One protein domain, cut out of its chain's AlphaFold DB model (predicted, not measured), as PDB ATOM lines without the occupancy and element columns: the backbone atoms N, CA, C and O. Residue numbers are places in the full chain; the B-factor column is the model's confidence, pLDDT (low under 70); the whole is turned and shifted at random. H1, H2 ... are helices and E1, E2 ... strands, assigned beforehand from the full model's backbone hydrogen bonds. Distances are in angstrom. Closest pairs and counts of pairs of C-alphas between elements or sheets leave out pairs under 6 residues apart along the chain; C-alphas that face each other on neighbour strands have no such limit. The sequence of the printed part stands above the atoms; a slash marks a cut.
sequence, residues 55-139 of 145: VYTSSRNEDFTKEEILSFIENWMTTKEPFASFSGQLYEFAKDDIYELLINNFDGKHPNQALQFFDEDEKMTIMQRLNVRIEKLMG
ATOM      1  N   VAL A  55      41.623 -25.054 255.779       90.81
ATOM      2  CA  VAL A  55      41.483 -25.193 257.236       90.81
ATOM      3  C   VAL A  55      42.776 -25.661 257.899       90.81
ATOM      4  O   VAL A  55      42.912 -25.574 259.117       90.81
ATOM      5  N   TYR A  56      43.731 -26.165 257.112       90.31
ATOM      6  CA  TYR A  56      45.010 -26.653 257.609       90.31
ATOM      7  C   TYR A  56      46.094 -26.611 256.527       90.31
ATOM      8  O   TYR A  56      45.854 -27.018 255.391       90.31
ATOM      9  N   THR A  57      47.304 -26.204 256.911       91.31
ATOM     10  CA  THR A  57      48.507 -26.247 256.068       91.31
ATOM     11  C   THR A  57      49.587 -27.057 256.783       91.31
ATOM     12  O   THR A  57      49.933 -26.761 257.929       91.31
ATOM     13  N   SER A  58      50.131 -28.088 256.129       92.00
ATOM     14  CA  SER A  58      51.189 -28.924 256.717       92.00
ATOM     15  C   SER A  58      52.538 -28.201 256.778       92.00
ATOM     16  O   SER A  58      52.785 -27.219 256.080       92.00
ATOM     17  N   SER A  59      53.482 -28.752 257.544       91.44
ATOM     18  CA  SER A  59      54.883 -28.294 257.580       91.44
ATOM     19  C   SER A  59      55.601 -28.366 256.223       91.44
ATOM     20  O   SER A  59      56.675 -27.789 256.059       91.44
ATOM     21  N   ARG A  60      55.018 -29.072 255.243       91.75
ATOM     22  CA  ARG A  60      55.505 -29.163 253.860       91.75
ATOM     23  C   ARG A  60      54.838 -28.152 252.920       91.75
ATOM     24  O   ARG A  60      55.069 -28.236 251.717       91.75
ATOM     25  N   ASN A  61      54.060 -27.204 253.452       87.62
ATOM     26  CA  ASN A  61      53.245 -26.243 252.700       87.62
ATOM     27  C   ASN A  61      52.201 -26.914 251.792       87.62
ATOM     28  O   ASN A  61      51.965 -26.472 250.670       87.62
ATOM     29  N   GLU A  62      51.604 -28.007 252.263       89.00
ATOM     30  CA  GLU A  62      50.452 -28.624 251.603       89.00
ATOM     31  C   GLU A  62      49.183 -28.082 252.260       89.00
ATOM     32  O   GLU A  62      49.022 -28.219 253.474       89.00
ATOM     33  N   ASP A  63      48.308 -27.471 251.466       89.69
ATOM     34  CA  ASP A  63      47.033 -26.923 251.925       89.69
ATOM     35  C   ASP A  63      45.927 -27.973 251.834       89.69
ATOM     36  O   ASP A  63      45.810 -28.680 250.830       89.69
ATOM     37  N   PHE A  64      45.100 -28.044 252.874       90.31
ATOM     38  CA  PHE A  64      43.991 -28.982 252.968       90.31
ATOM     39  C   PHE A  64      42.689 -28.265 253.301       90.31
ATOM     40  O   PHE A  64      42.586 -27.490 254.258       90.31
ATOM     41  N   THR A  65      41.667 -28.601 252.525       90.94
ATOM     42  CA  THR A  65      40.269 -28.298 252.832       90.94
ATOM     43  C   THR A  65      39.697 -29.268 253.855       90.94
ATOM     44  O   THR A  65      40.220 -30.369 254.069       90.94
ATOM     45  N   LYS A  66      38.576 -28.882 254.469       91.75
ATOM     46  CA  LYS A  66      37.839 -29.766 255.376       91.75
ATOM     47  C   LYS A  66      37.431 -31.060 254.670       91.75
ATOM     48  O   LYS A  66      37.596 -32.136 255.237       91.75
ATOM     49  N   GLU A  67      36.952 -30.969 253.433       90.38
ATOM     50  CA  GLU A  67      36.517 -32.114 252.627       90.38
ATOM     51  C   GLU A  67      37.668 -33.088 252.347       90.38
ATOM     52  O   GLU A  67      37.495 -34.302 252.455       90.38
ATOM     53  N   GLU A  68      38.863 -32.576 252.041       92.38
ATOM     54  CA  GLU A  68      40.051 -33.410 251.821       92.38
ATOM     55  C   GLU A  68      40.468 -34.135 253.103       92.38
ATOM     56  O   GLU A  68      40.718 -35.341 253.071       92.38
ATOM     57  N   ILE A  69      40.477 -33.449 254.250       94.50
ATOM     58  CA  ILE A  69      40.760 -34.082 255.548       94.50
ATOM     59  C   ILE A  69      39.726 -35.168 255.853       94.50
ATOM     60  O   ILE A  69      40.104 -36.287 256.209       94.50
ATOM     61  N   LEU A  70      38.437 -34.867 255.678       95.31
ATOM     62  CA  LEU A  70      37.356 -35.828 255.896       95.31
ATOM     63  C   LEU A  70      37.507 -37.055 254.995       95.31
ATOM     64  O   LEU A  70      37.354 -38.167 255.481       95.31
ATOM     65  N   SER A  71      37.912 -36.887 253.735       94.38
ATOM     66  CA  SER A  71      38.145 -38.020 252.830       94.38
ATOM     67  C   SER A  71      39.242 -38.971 253.334       94.38
ATOM     68  O   SER A  71      39.108 -40.194 253.234       94.38
ATOM     69  N   PHE A  72      40.309 -38.438 253.946       94.88
ATOM     70  CA  PHE A  72      41.340 -39.268 254.574       94.88
ATOM     71  C   PHE A  72      40.798 -40.016 255.792       94.88
ATOM     72  O   PHE A  72      41.113 -41.195 255.963       94.88
ATOM     73  N   ILE A  73      39.977 -39.354 256.612       96.25
ATOM     74  CA  ILE A  73      39.331 -39.957 257.783       96.25
ATOM     75  C   ILE A  73      38.398 -41.085 257.349       96.25
ATOM     76  O   ILE A  73      38.500 -42.192 257.872       96.25
ATOM     77  N   GLU A  74      37.537 -40.837 256.365       95.44
ATOM     78  CA  GLU A  74      36.578 -41.817 255.857       95.44
ATOM     79  C   GLU A  74      37.296 -43.067 255.354       95.44
ATOM     80  O   GLU A  74      36.973 -44.180 255.775       95.44
ATOM     81  N   ASN A  75      38.339 -42.887 254.536       94.75
ATOM     82  CA  ASN A  75      39.164 -43.990 254.060       94.75
ATOM     83  C   ASN A  75      39.843 -44.742 255.217       94.75
ATOM     84  O   ASN A  75      39.823 -45.972 255.252       94.75
ATOM     85  N   TRP A  76      40.408 -44.027 256.192       94.75
ATOM     86  CA  TRP A  76      41.025 -44.638 257.369       94.75
ATOM     87  C   TRP A  76      40.019 -45.481 258.164       94.75
ATOM     88  O   TRP A  76      40.307 -46.644 258.459       94.75
ATOM     89  N   MET A  77      38.815 -44.958 258.419       94.69
ATOM     90  CA  MET A  77      37.755 -45.653 259.155       94.69
ATOM     91  C   MET A  77      37.357 -46.973 258.490       94.69
ATOM     92  O   MET A  77      37.110 -47.938 259.203       94.69
ATOM     93  N   THR A  78      37.383 -47.075 257.153       93.31
ATOM     94  CA  THR A  78      37.055 -48.340 256.458       93.31
ATOM     95  C   THR A  78      38.004 -49.500 256.779       93.31
ATOM     96  O   THR A  78      37.661 -50.658 256.555       93.31
ATOM     97  N   THR A  79      39.197 -49.208 257.307       90.75
ATOM     98  CA  THR A  79      40.249 -50.208 257.561       90.75
ATOM     99  C   THR A  79      40.596 -50.368 259.041       90.75
ATOM    100  O   THR A  79      41.497 -51.139 259.381       90.75
ATOM    101  N   LYS A  80      39.933 -49.623 259.933       90.69
ATOM    102  CA  LYS A  80      40.321 -49.516 261.342       90.69
ATOM    103  C   LYS A  80      39.168 -49.871 262.258       90.69
ATOM    104  O   LYS A  80      38.196 -49.134 262.367       90.69
ATOM    105  N   GLU A  81      39.316 -50.985 262.962       89.25
ATOM    106  CA  GLU A  81      38.399 -51.359 264.035       89.25
ATOM    107  C   GLU A  81      38.548 -50.410 265.243       89.25
ATOM    108  O   GLU A  81      39.675 -49.995 265.551       89.25
ATOM    109  N   PRO A  82      37.439 -50.059 265.929       90.25
ATOM    110  CA  PRO A  82      36.064 -50.534 265.690       90.25
ATOM    111  C   PRO A  82      35.295 -49.773 264.587       90.25
ATOM    112  O   PRO A  82      34.188 -50.165 264.220       90.25
ATOM    113  N   PHE A  83      35.852 -48.682 264.054       93.06
ATOM    114  CA  PHE A  83      35.156 -47.748 263.158       93.06
ATOM    115  C   PHE A  83      34.717 -48.358 261.826       93.06
ATOM    116  O   PHE A  83      33.711 -47.925 261.270       93.06
ATOM    117  N   ALA A  84      35.423 -49.380 261.339       92.56
ATOM    118  CA  ALA A  84      35.070 -50.093 260.110       92.56
ATOM    119  C   ALA A  84      33.675 -50.737 260.172       92.56
ATOM    120  O   ALA A  84      33.025 -50.915 259.143       92.56
ATOM    121  N   SER A  85      33.193 -51.050 261.379       92.19
ATOM    122  CA  SER A  85      31.860 -51.612 261.608       92.19
ATOM    123  C   SER A  85      30.748 -50.560 261.731       92.19
ATOM    124  O   SER A  85      29.564 -50.908 261.754       92.19
ATOM    125  N   PHE A  86      31.094 -49.273 261.830       92.12
ATOM    126  CA  PHE A  86      30.117 -48.215 262.075       92.12
ATOM    127  C   PHE A  86      29.331 -47.868 260.815       92.12
ATOM    128  O   PHE A  86      29.844 -47.872 259.701       92.12
ATOM    129  N   SER A  87      28.059 -47.524 261.003       89.50
ATOM    130  CA  SER A  87      27.174 -47.083 259.926       89.50
ATOM    131  C   SER A  87      26.151 -46.067 260.433       89.50
ATOM    132  O   SER A  87      25.927 -45.927 261.640       89.50
ATOM    133  N   GLY A  88      25.535 -45.327 259.506       89.25
ATOM    134  CA  GLY A  88      24.523 -44.321 259.827       89.25
ATOM    135  C   GLY A  88      25.058 -43.212 260.739       89.25
ATOM    136  O   GLY A  88      26.183 -42.752 260.575       89.25
ATOM    137  N   GLN A  89      24.259 -42.792 261.724       88.19
ATOM    138  CA  GLN A  89      24.623 -41.691 262.629       88.19
ATOM    139  C   GLN A  89      25.875 -41.976 263.464       88.19
ATOM    140  O   GLN A  89      26.632 -41.057 263.749       88.19
ATOM    141  N   LEU A  90      26.120 -43.239 263.832       88.31
ATOM    142  CA  LEU A  90      27.311 -43.605 264.600       88.31
ATOM    143  C   LEU A  90      28.595 -43.359 263.797       88.31
ATOM    144  O   LEU A  90      29.588 -42.902 264.356       88.31
ATOM    145  N   TYR A  91      28.554 -43.627 262.489       92.56
ATOM    146  CA  TYR A  91      29.661 -43.334 261.583       92.56
ATOM    147  C   TYR A  91      29.899 -41.827 261.470       92.56
ATOM    148  O   TYR A  91      31.029 -41.377 261.637       92.56
ATOM    149  N   GLU A  92      28.836 -41.045 261.265       92.62
ATOM    150  CA  GLU A  92      28.943 -39.586 261.151       92.62
ATOM    151  C   GLU A  92      29.491 -38.948 262.437       92.62
ATOM    152  O   GLU A  92      30.429 -38.159 262.377       92.62
ATOM    153  N   PHE A  93      29.009 -39.359 263.614       91.94
ATOM    154  CA  PHE A  93      29.531 -38.848 264.885       91.94
ATOM    155  C   PHE A  93      30.997 -39.212 265.117       91.94
ATOM    156  O   PHE A  93      31.758 -38.383 265.617       91.94
ATOM    157  N   ALA A  94      31.396 -40.438 264.763       93.62
ATOM    158  CA  ALA A  94      32.780 -40.872 264.893       93.62
ATOM    159  C   ALA A  94      33.693 -40.076 263.958       93.62
ATOM    160  O   ALA A  94      34.763 -39.642 264.374       93.62
ATOM    161  N   LYS A  95      33.252 -39.843 262.718       94.88
ATOM    162  CA  LYS A  95      33.963 -39.027 261.733       94.88
ATOM    163  C   LYS A  95      34.189 -37.603 262.244       94.88
ATOM    164  O   LYS A  95      35.315 -37.114 262.170       94.88
ATOM    165  N   ASP A  96      33.159 -36.982 262.814       92.94
ATOM    166  CA  ASP A  96      33.258 -35.642 263.403       92.94
ATOM    167  C   ASP A  96      34.236 -35.609 264.589       92.94
ATOM    168  O   ASP A  96      35.101 -34.736 264.656       92.94
ATOM    169  N   ASP A  97      34.163 -36.589 265.497       92.81
ATOM    170  CA  ASP A  97      35.067 -36.665 266.654       92.81
ATOM    171  C   ASP A  97      36.526 -36.916 266.241       92.81
ATOM    172  O   ASP A  97      37.443 -36.323 266.814       92.81
ATOM    173  N   ILE A  98      36.754 -37.762 265.229       94.25
ATOM    174  CA  ILE A  98      38.088 -37.980 264.656       94.25
ATOM    175  C   ILE A  98      38.602 -36.679 264.043       94.25
ATOM    176  O   ILE A  98      39.741 -36.304 264.308       94.25
ATOM    177  N   TYR A  99      37.779 -35.972 263.265       94.50
ATOM    178  CA  TYR A  99      38.158 -34.697 262.657       94.50
ATOM    179  C   TYR A  99      38.586 -33.670 263.711       94.50
ATOM    180  O   TYR A  99      39.657 -33.070 263.590       94.50
ATOM    181  N   GLU A 100      37.793 -33.504 264.771       91.12
ATOM    182  CA  GLU A 100      38.109 -32.587 265.869       91.12
ATOM    183  C   GLU A 100      39.412 -32.949 266.588       91.12
ATOM    184  O   GLU A 100      40.199 -32.069 266.934       91.12
ATOM    185  N   LEU A 101      39.667 -34.232 266.841       90.12
ATOM    186  CA  LEU A 101      40.919 -34.647 267.473       90.12
ATOM    187  C   LEU A 101      42.114 -34.452 266.540       90.12
ATOM    188  O   LEU A 101      43.180 -34.028 266.979       90.12
ATOM    189  N   LEU A 102      41.928 -34.733 265.252       90.06
ATOM    190  CA  LEU A 102      42.987 -34.685 264.259       90.06
ATOM    191  C   LEU A 102      43.449 -33.244 263.996       90.06
ATOM    192  O   LEU A 102      44.653 -32.993 263.988       90.06
ATOM    193  N   ILE A 103      42.519 -32.288 263.869       87.19
ATOM    194  CA  ILE A 103      42.864 -30.877 263.619       87.19
ATOM    195  C   ILE A 103      43.656 -30.245 264.767       87.19
ATOM    196  O   ILE A 103      44.527 -29.410 264.537       87.19
ATOM    197  N   ASN A 104      43.408 -30.698 265.996       82.69
ATOM    198  CA  ASN A 104      44.124 -30.232 267.179       82.69
ATOM    199  C   ASN A 104      45.515 -30.870 267.335       82.69
ATOM    200  O   ASN A 104      46.343 -30.332 268.065       82.69
ATOM    201  N   ASN A 105      45.786 -31.983 266.641       81.62
ATOM    202  CA  ASN A 105      46.968 -32.823 266.860       81.62
ATOM    203  C   ASN A 105      47.757 -33.138 265.580       81.62
ATOM    204  O   ASN A 105      48.519 -34.106 265.539       81.62
ATOM    205  N   PHE A 106      47.618 -32.337 264.520       82.25
ATOM    206  CA  PHE A 106      48.376 -32.588 263.294       82.25
ATOM    207  C   PHE A 106      49.893 -32.476 263.488       82.25
ATOM    208  O   PHE A 106      50.631 -33.181 262.804       82.25
ATOM    209  N   ASP A 107      50.366 -31.603 264.384       83.19
ATOM    210  CA  ASP A 107      51.800 -31.376 264.640       83.19
ATOM    211  C   ASP A 107      52.600 -31.123 263.340       83.19
ATOM    212  O   ASP A 107      53.682 -31.660 263.103       83.19
ATOM    213  N   GLY A 108      51.995 -30.376 262.407       84.50
ATOM    214  CA  GLY A 108      52.571 -30.094 261.090       84.50
ATOM    215  C   GLY A 108      52.633 -31.293 260.131       84.50
ATOM    216  O   GLY A 108      53.184 -31.163 259.034       84.50
ATOM    217  N   LYS A 109      52.090 -32.461 260.488       91.69
ATOM    218  CA  LYS A 109      52.069 -33.665 259.641       91.69
ATOM    219  C   LYS A 109      50.980 -33.573 258.575       91.69
ATOM    220  O   LYS A 109      49.973 -32.888 258.738       91.69
ATOM    221  N   HIS A 110      51.162 -34.308 257.482       92.56
ATOM    222  CA  HIS A 110      50.099 -34.522 256.499       92.56
ATOM    223  C   HIS A 110      48.916 -35.255 257.174       92.56
ATOM    224  O   HIS A 110      49.175 -36.190 257.939       92.56
ATOM    225  N   PRO A 111      47.638 -34.946 256.875       92.00
ATOM    226  CA  PRO A 111      46.503 -35.543 257.582       92.00
ATOM    227  C   PRO A 111      46.473 -37.073 257.600       92.00
ATOM    228  O   PRO A 111      46.339 -37.692 258.652       92.00
ATOM    229  N   ASN A 112      46.725 -37.695 256.447       91.50
ATOM    230  CA  ASN A 112      46.886 -39.147 256.350       91.50
ATOM    231  C   ASN A 112      48.005 -39.719 257.252       91.50
ATOM    232  O   ASN A 112      47.872 -40.819 257.771       91.50
ATOM    233  N   GLN A 113      49.109 -38.990 257.457       90.88
ATOM    234  CA  GLN A 113      50.176 -39.430 258.364       90.88
ATOM    235  C   GLN A 113      49.748 -39.285 259.821       90.88
ATOM    236  O   GLN A 113      49.967 -40.205 260.596       90.88
ATOM    237  N   ALA A 114      49.115 -38.168 260.187       89.88
ATOM    238  CA  ALA A 114      48.602 -37.961 261.540       89.88
ATOM    239  C   ALA A 114      47.616 -39.071 261.951       89.88
ATOM    240  O   ALA A 114      47.739 -39.621 263.040       89.88
ATOM    241  N   LEU A 115      46.742 -39.505 261.037       91.38
ATOM    242  CA  LEU A 115      45.828 -40.634 261.254       91.38
ATOM    243  C   LEU A 115      46.534 -41.979 261.489       91.38
ATOM    244  O   LEU A 115      45.969 -42.874 262.114       91.38
ATOM    245  N   GLN A 116      47.762 -42.170 261.001       88.56
ATOM    246  CA  GLN A 116      48.522 -43.392 261.290       88.56
ATOM    247  C   GLN A 116      49.040 -43.438 262.729       88.56
ATOM    248  O   GLN A 116      49.339 -44.527 263.216       88.56
ATOM    249  N   PHE A 117      49.131 -42.284 263.392       86.44
ATOM    250  CA  PHE A 117      49.534 -42.171 264.790       86.44
ATOM    251  C   PHE A 117      48.356 -42.200 265.764       86.44
ATOM    252  O   PHE A 117      48.613 -42.150 266.955       86.44
ATOM    253  N   PHE A 118      47.109 -42.304 265.284       86.69
ATOM    254  CA  PHE A 118      45.956 -42.547 266.154       86.69
ATOM    255  C   PHE A 118      46.070 -43.946 266.757       86.69
ATOM    256  O   PHE A 118      45.820 -44.959 266.085       86.69
ATOM    257  N   ASP A 119      46.480 -43.979 268.014       85.31
ATOM    258  CA  ASP A 119      46.667 -45.182 268.793       85.31
ATOM    259  C   ASP A 119      45.408 -45.508 269.609       85.31
ATOM    260  O   ASP A 119      44.317 -44.979 269.375       85.31
ATOM    261  N   GLU A 120      45.514 -46.489 270.500       88.00
ATOM    262  CA  GLU A 120      44.366 -46.952 271.274       88.00
ATOM    263  C   GLU A 120      43.813 -45.880 272.228       88.00
ATOM    264  O   GLU A 120      42.611 -45.902 272.498       88.00
ATOM    265  N   ASP A 121      44.616 -44.910 272.675       89.19
ATOM    266  CA  ASP A 121      44.169 -43.851 273.582       89.19
ATOM    267  C   ASP A 121      43.266 -42.842 272.854       89.19
ATOM    268  O   ASP A 121      42.193 -42.481 273.364       89.19
ATOM    269  N   GLU A 122      43.613 -42.435 271.624       88.81
ATOM    270  CA  GLU A 122      42.716 -41.593 270.820       88.81
ATOM    271  C   GLU A 122      41.435 -42.337 270.448       88.81
ATOM    272  O   GLU A 122      40.337 -41.778 270.548       88.81
ATOM    273  N   LYS A 123      41.542 -43.616 270.064       89.56
ATOM    274  CA  LYS A 123      40.358 -44.430 269.756       89.56
ATOM    275  C   LYS A 123      39.438 -44.551 270.961       89.56
ATOM    276  O   LYS A 123      38.230 -44.361 270.823       89.56
ATOM    277  N   MET A 124      39.992 -44.820 272.140       90.56
ATOM    278  CA  MET A 124      39.240 -44.878 273.392       90.56
ATOM    279  C   MET A 124      38.569 -43.543 273.703       90.56
ATOM    280  O   MET A 124      37.400 -43.524 274.089       90.56
ATOM    281  N   THR A 125      39.260 -42.427 273.469       90.75
ATOM    282  CA  THR A 125      38.691 -41.083 273.630       90.75
ATOM    283  C   THR A 125      37.474 -40.877 272.724       90.75
ATOM    284  O   THR A 125      36.433 -40.406 273.188       90.75
ATOM    285  N   ILE A 126      37.559 -41.273 271.451       91.06
ATOM    286  CA  ILE A 126      36.427 -41.200 270.512       91.06
ATOM    287  C   ILE A 126      35.276 -42.082 271.001       91.06
ATOM    288  O   ILE A 126      34.142 -41.623 271.098       91.06
ATOM    289  N   MET A 127      35.559 -43.328 271.383       91.88
ATOM    290  CA  MET A 127      34.539 -44.255 271.877       91.88
ATOM    291  C   MET A 127      33.823 -43.734 273.128       91.88
ATOM    292  O   MET A 127      32.603 -43.859 273.236       91.88
ATOM    293  N   GLN A 128      34.547 -43.102 274.055       90.38
ATOM    294  CA  GLN A 128      33.955 -42.469 275.235       90.38
ATOM    295  C   GLN A 128      33.023 -41.314 274.854       90.38
ATOM    296  O   GLN A 128      31.904 -41.239 275.365       90.38
ATOM    297  N   ARG A 129      33.440 -40.442 273.925       90.50
ATOM    298  CA  ARG A 129      32.592 -39.348 273.419       90.50
ATOM    299  C   ARG A 129      31.319 -39.876 272.758       90.50
ATOM    300  O   ARG A 129      30.235 -39.353 273.023       90.50
ATOM    301  N   LEU A 130      31.435 -40.937 271.962       89.94
ATOM    302  CA  LEU A 130      30.298 -41.592 271.315       89.94
ATOM    303  C   LEU A 130      29.332 -42.202 272.330       89.94
ATOM    304  O   LEU A 130      28.128 -41.978 272.219       89.94
ATOM    305  N   ASN A 131      29.838 -42.902 273.347       86.25
ATOM    306  CA  ASN A 131      29.002 -43.473 274.404       86.25
ATOM    307  C   ASN A 131      28.208 -42.389 275.141       86.25
ATOM    308  O   ASN A 131      26.994 -42.516 275.277       86.25
ATOM    309  N   VAL A 132      28.848 -41.273 275.504       87.56
ATOM    310  CA  VAL A 132      28.160 -40.135 276.139       87.56
ATOM    311  C   VAL A 132      27.068 -39.556 275.231       87.56
ATOM    312  O   VAL A 132      25.991 -39.191 275.705       87.56
ATOM    313  N   ARG A 133      27.310 -39.455 273.915       84.62
ATOM    314  CA  ARG A 133      26.289 -39.001 272.951       84.62
ATOM    315  C   ARG A 133      25.126 -39.990 272.858       84.62
ATOM    316  O   ARG A 133      23.975 -39.560 272.885       84.62
ATOM    317  N   ILE A 134      25.407 -41.289 272.794       81.81
ATOM    318  CA  ILE A 134      24.394 -42.350 272.751       81.81
ATOM    319  C   ILE A 134      23.545 -42.343 274.030       81.81
ATOM    320  O   ILE A 134      22.321 -42.352 273.940       81.81
ATOM    321  N   GLU A 135      24.157 -42.253 275.210       81.50
ATOM    322  CA  GLU A 135      23.449 -42.178 276.497       81.50
ATOM    323  C   GLU A 135      22.506 -40.971 276.561       81.50
ATOM    324  O   GLU A 135      21.339 -41.113 276.938       81.50
ATOM    325  N   LYS A 136      22.972 -39.799 276.105       81.31
ATOM    326  CA  LYS A 136      22.144 -38.588 275.996       81.31
ATOM    327  C   LYS A 136      20.967 -38.776 275.039       81.31
ATOM    328  O   LYS A 136      19.855 -38.370 275.368       81.31
ATOM    329  N   LEU A 137      21.188 -39.397 273.878       75.81
ATOM    330  CA  LEU A 137      20.140 -39.661 272.886       75.81
ATOM    331  C   LEU A 137      19.113 -40.688 273.374       75.81
ATOM    332  O   LEU A 137      17.928 -40.561 273.075       75.81
ATOM    333  N   MET A 138      19.547 -41.679 274.153       72.06
ATOM    334  CA  MET A 138      18.669 -42.686 274.754       72.06
ATOM    335  C   MET A 138      17.926 -42.175 275.999       72.06
ATOM    336  O   MET A 138      17.154 -42.924 276.593       72.06
ATOM    337  N   GLY A 139      18.134 -40.915 276.405       63.41
ATOM    338  CA  GLY A 139      17.508 -40.350 277.601       63.41
ATOM    339  C   GLY A 139      17.995 -40.992 278.901       63.41
ATOM    340  O   GLY A 139      17.342 -40.857 279.933       63.41
TER     341      GLY A 139
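What this domain is: This is residues 55 to 139 of the 145 residues of an uncharacterized protein of Paenibacillus glucanolyticus (UniProt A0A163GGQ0). Helix H2 runs through the middle, with H1 crossing it on one side and H4 on the other; short H3 packs on H1, and the small hairpin E1-E2 makes one end. The printed part has 85 residues, with E1, E2, H1, H2, H3, H4 in order; the sheet is antiparallel, the class mostly helix. It is compact, radius of gyration of the C-alphas 13.2 A, spans 45 by 23 by 21 A.

Where its parts are: Find C-alpha 55 at (41.483, -25.193, 257.236), where E1, residues 55 to 57, begins. E2 is 63 to 65, H1 66 to 77 (16.3 A), H2 88 to 104 (25.2 A), H3 111 to 116; H4, 120 to 137 (25.4 A), ends at (20.140, -39.661, 272.886).

How they stand to each other: H2, the hub, touches H1 at Lys 95 and Ile 73, C-alphas 6.7 A, a steep tilt of 64 degrees, and H4 at Asp 97 and Ile 126, 6.1 A, 48 degrees, steep. It only just touches H3, with 3 pairs of C-alphas within 8 A, closest Leu 102 and Ala 114, 7.0 A. H1 touches H3 at Phe 72 and Asn 112, 5.8 A, a shallow tilt of 22 degrees. H1 and H4 are apart. In the hairpin, look at N 64 and O 56, 2.8 A. In H1 and H4 every O i to N i+4 pair is within hydrogen-bond range; H2 has 12 of 13, H3 1 of 2.

The domain as a whole: C-alphas 60 and 139, the farthest apart, are 46.2 A apart. The printed part has no cut and no long link; only residue 139 is under pLDDT 70.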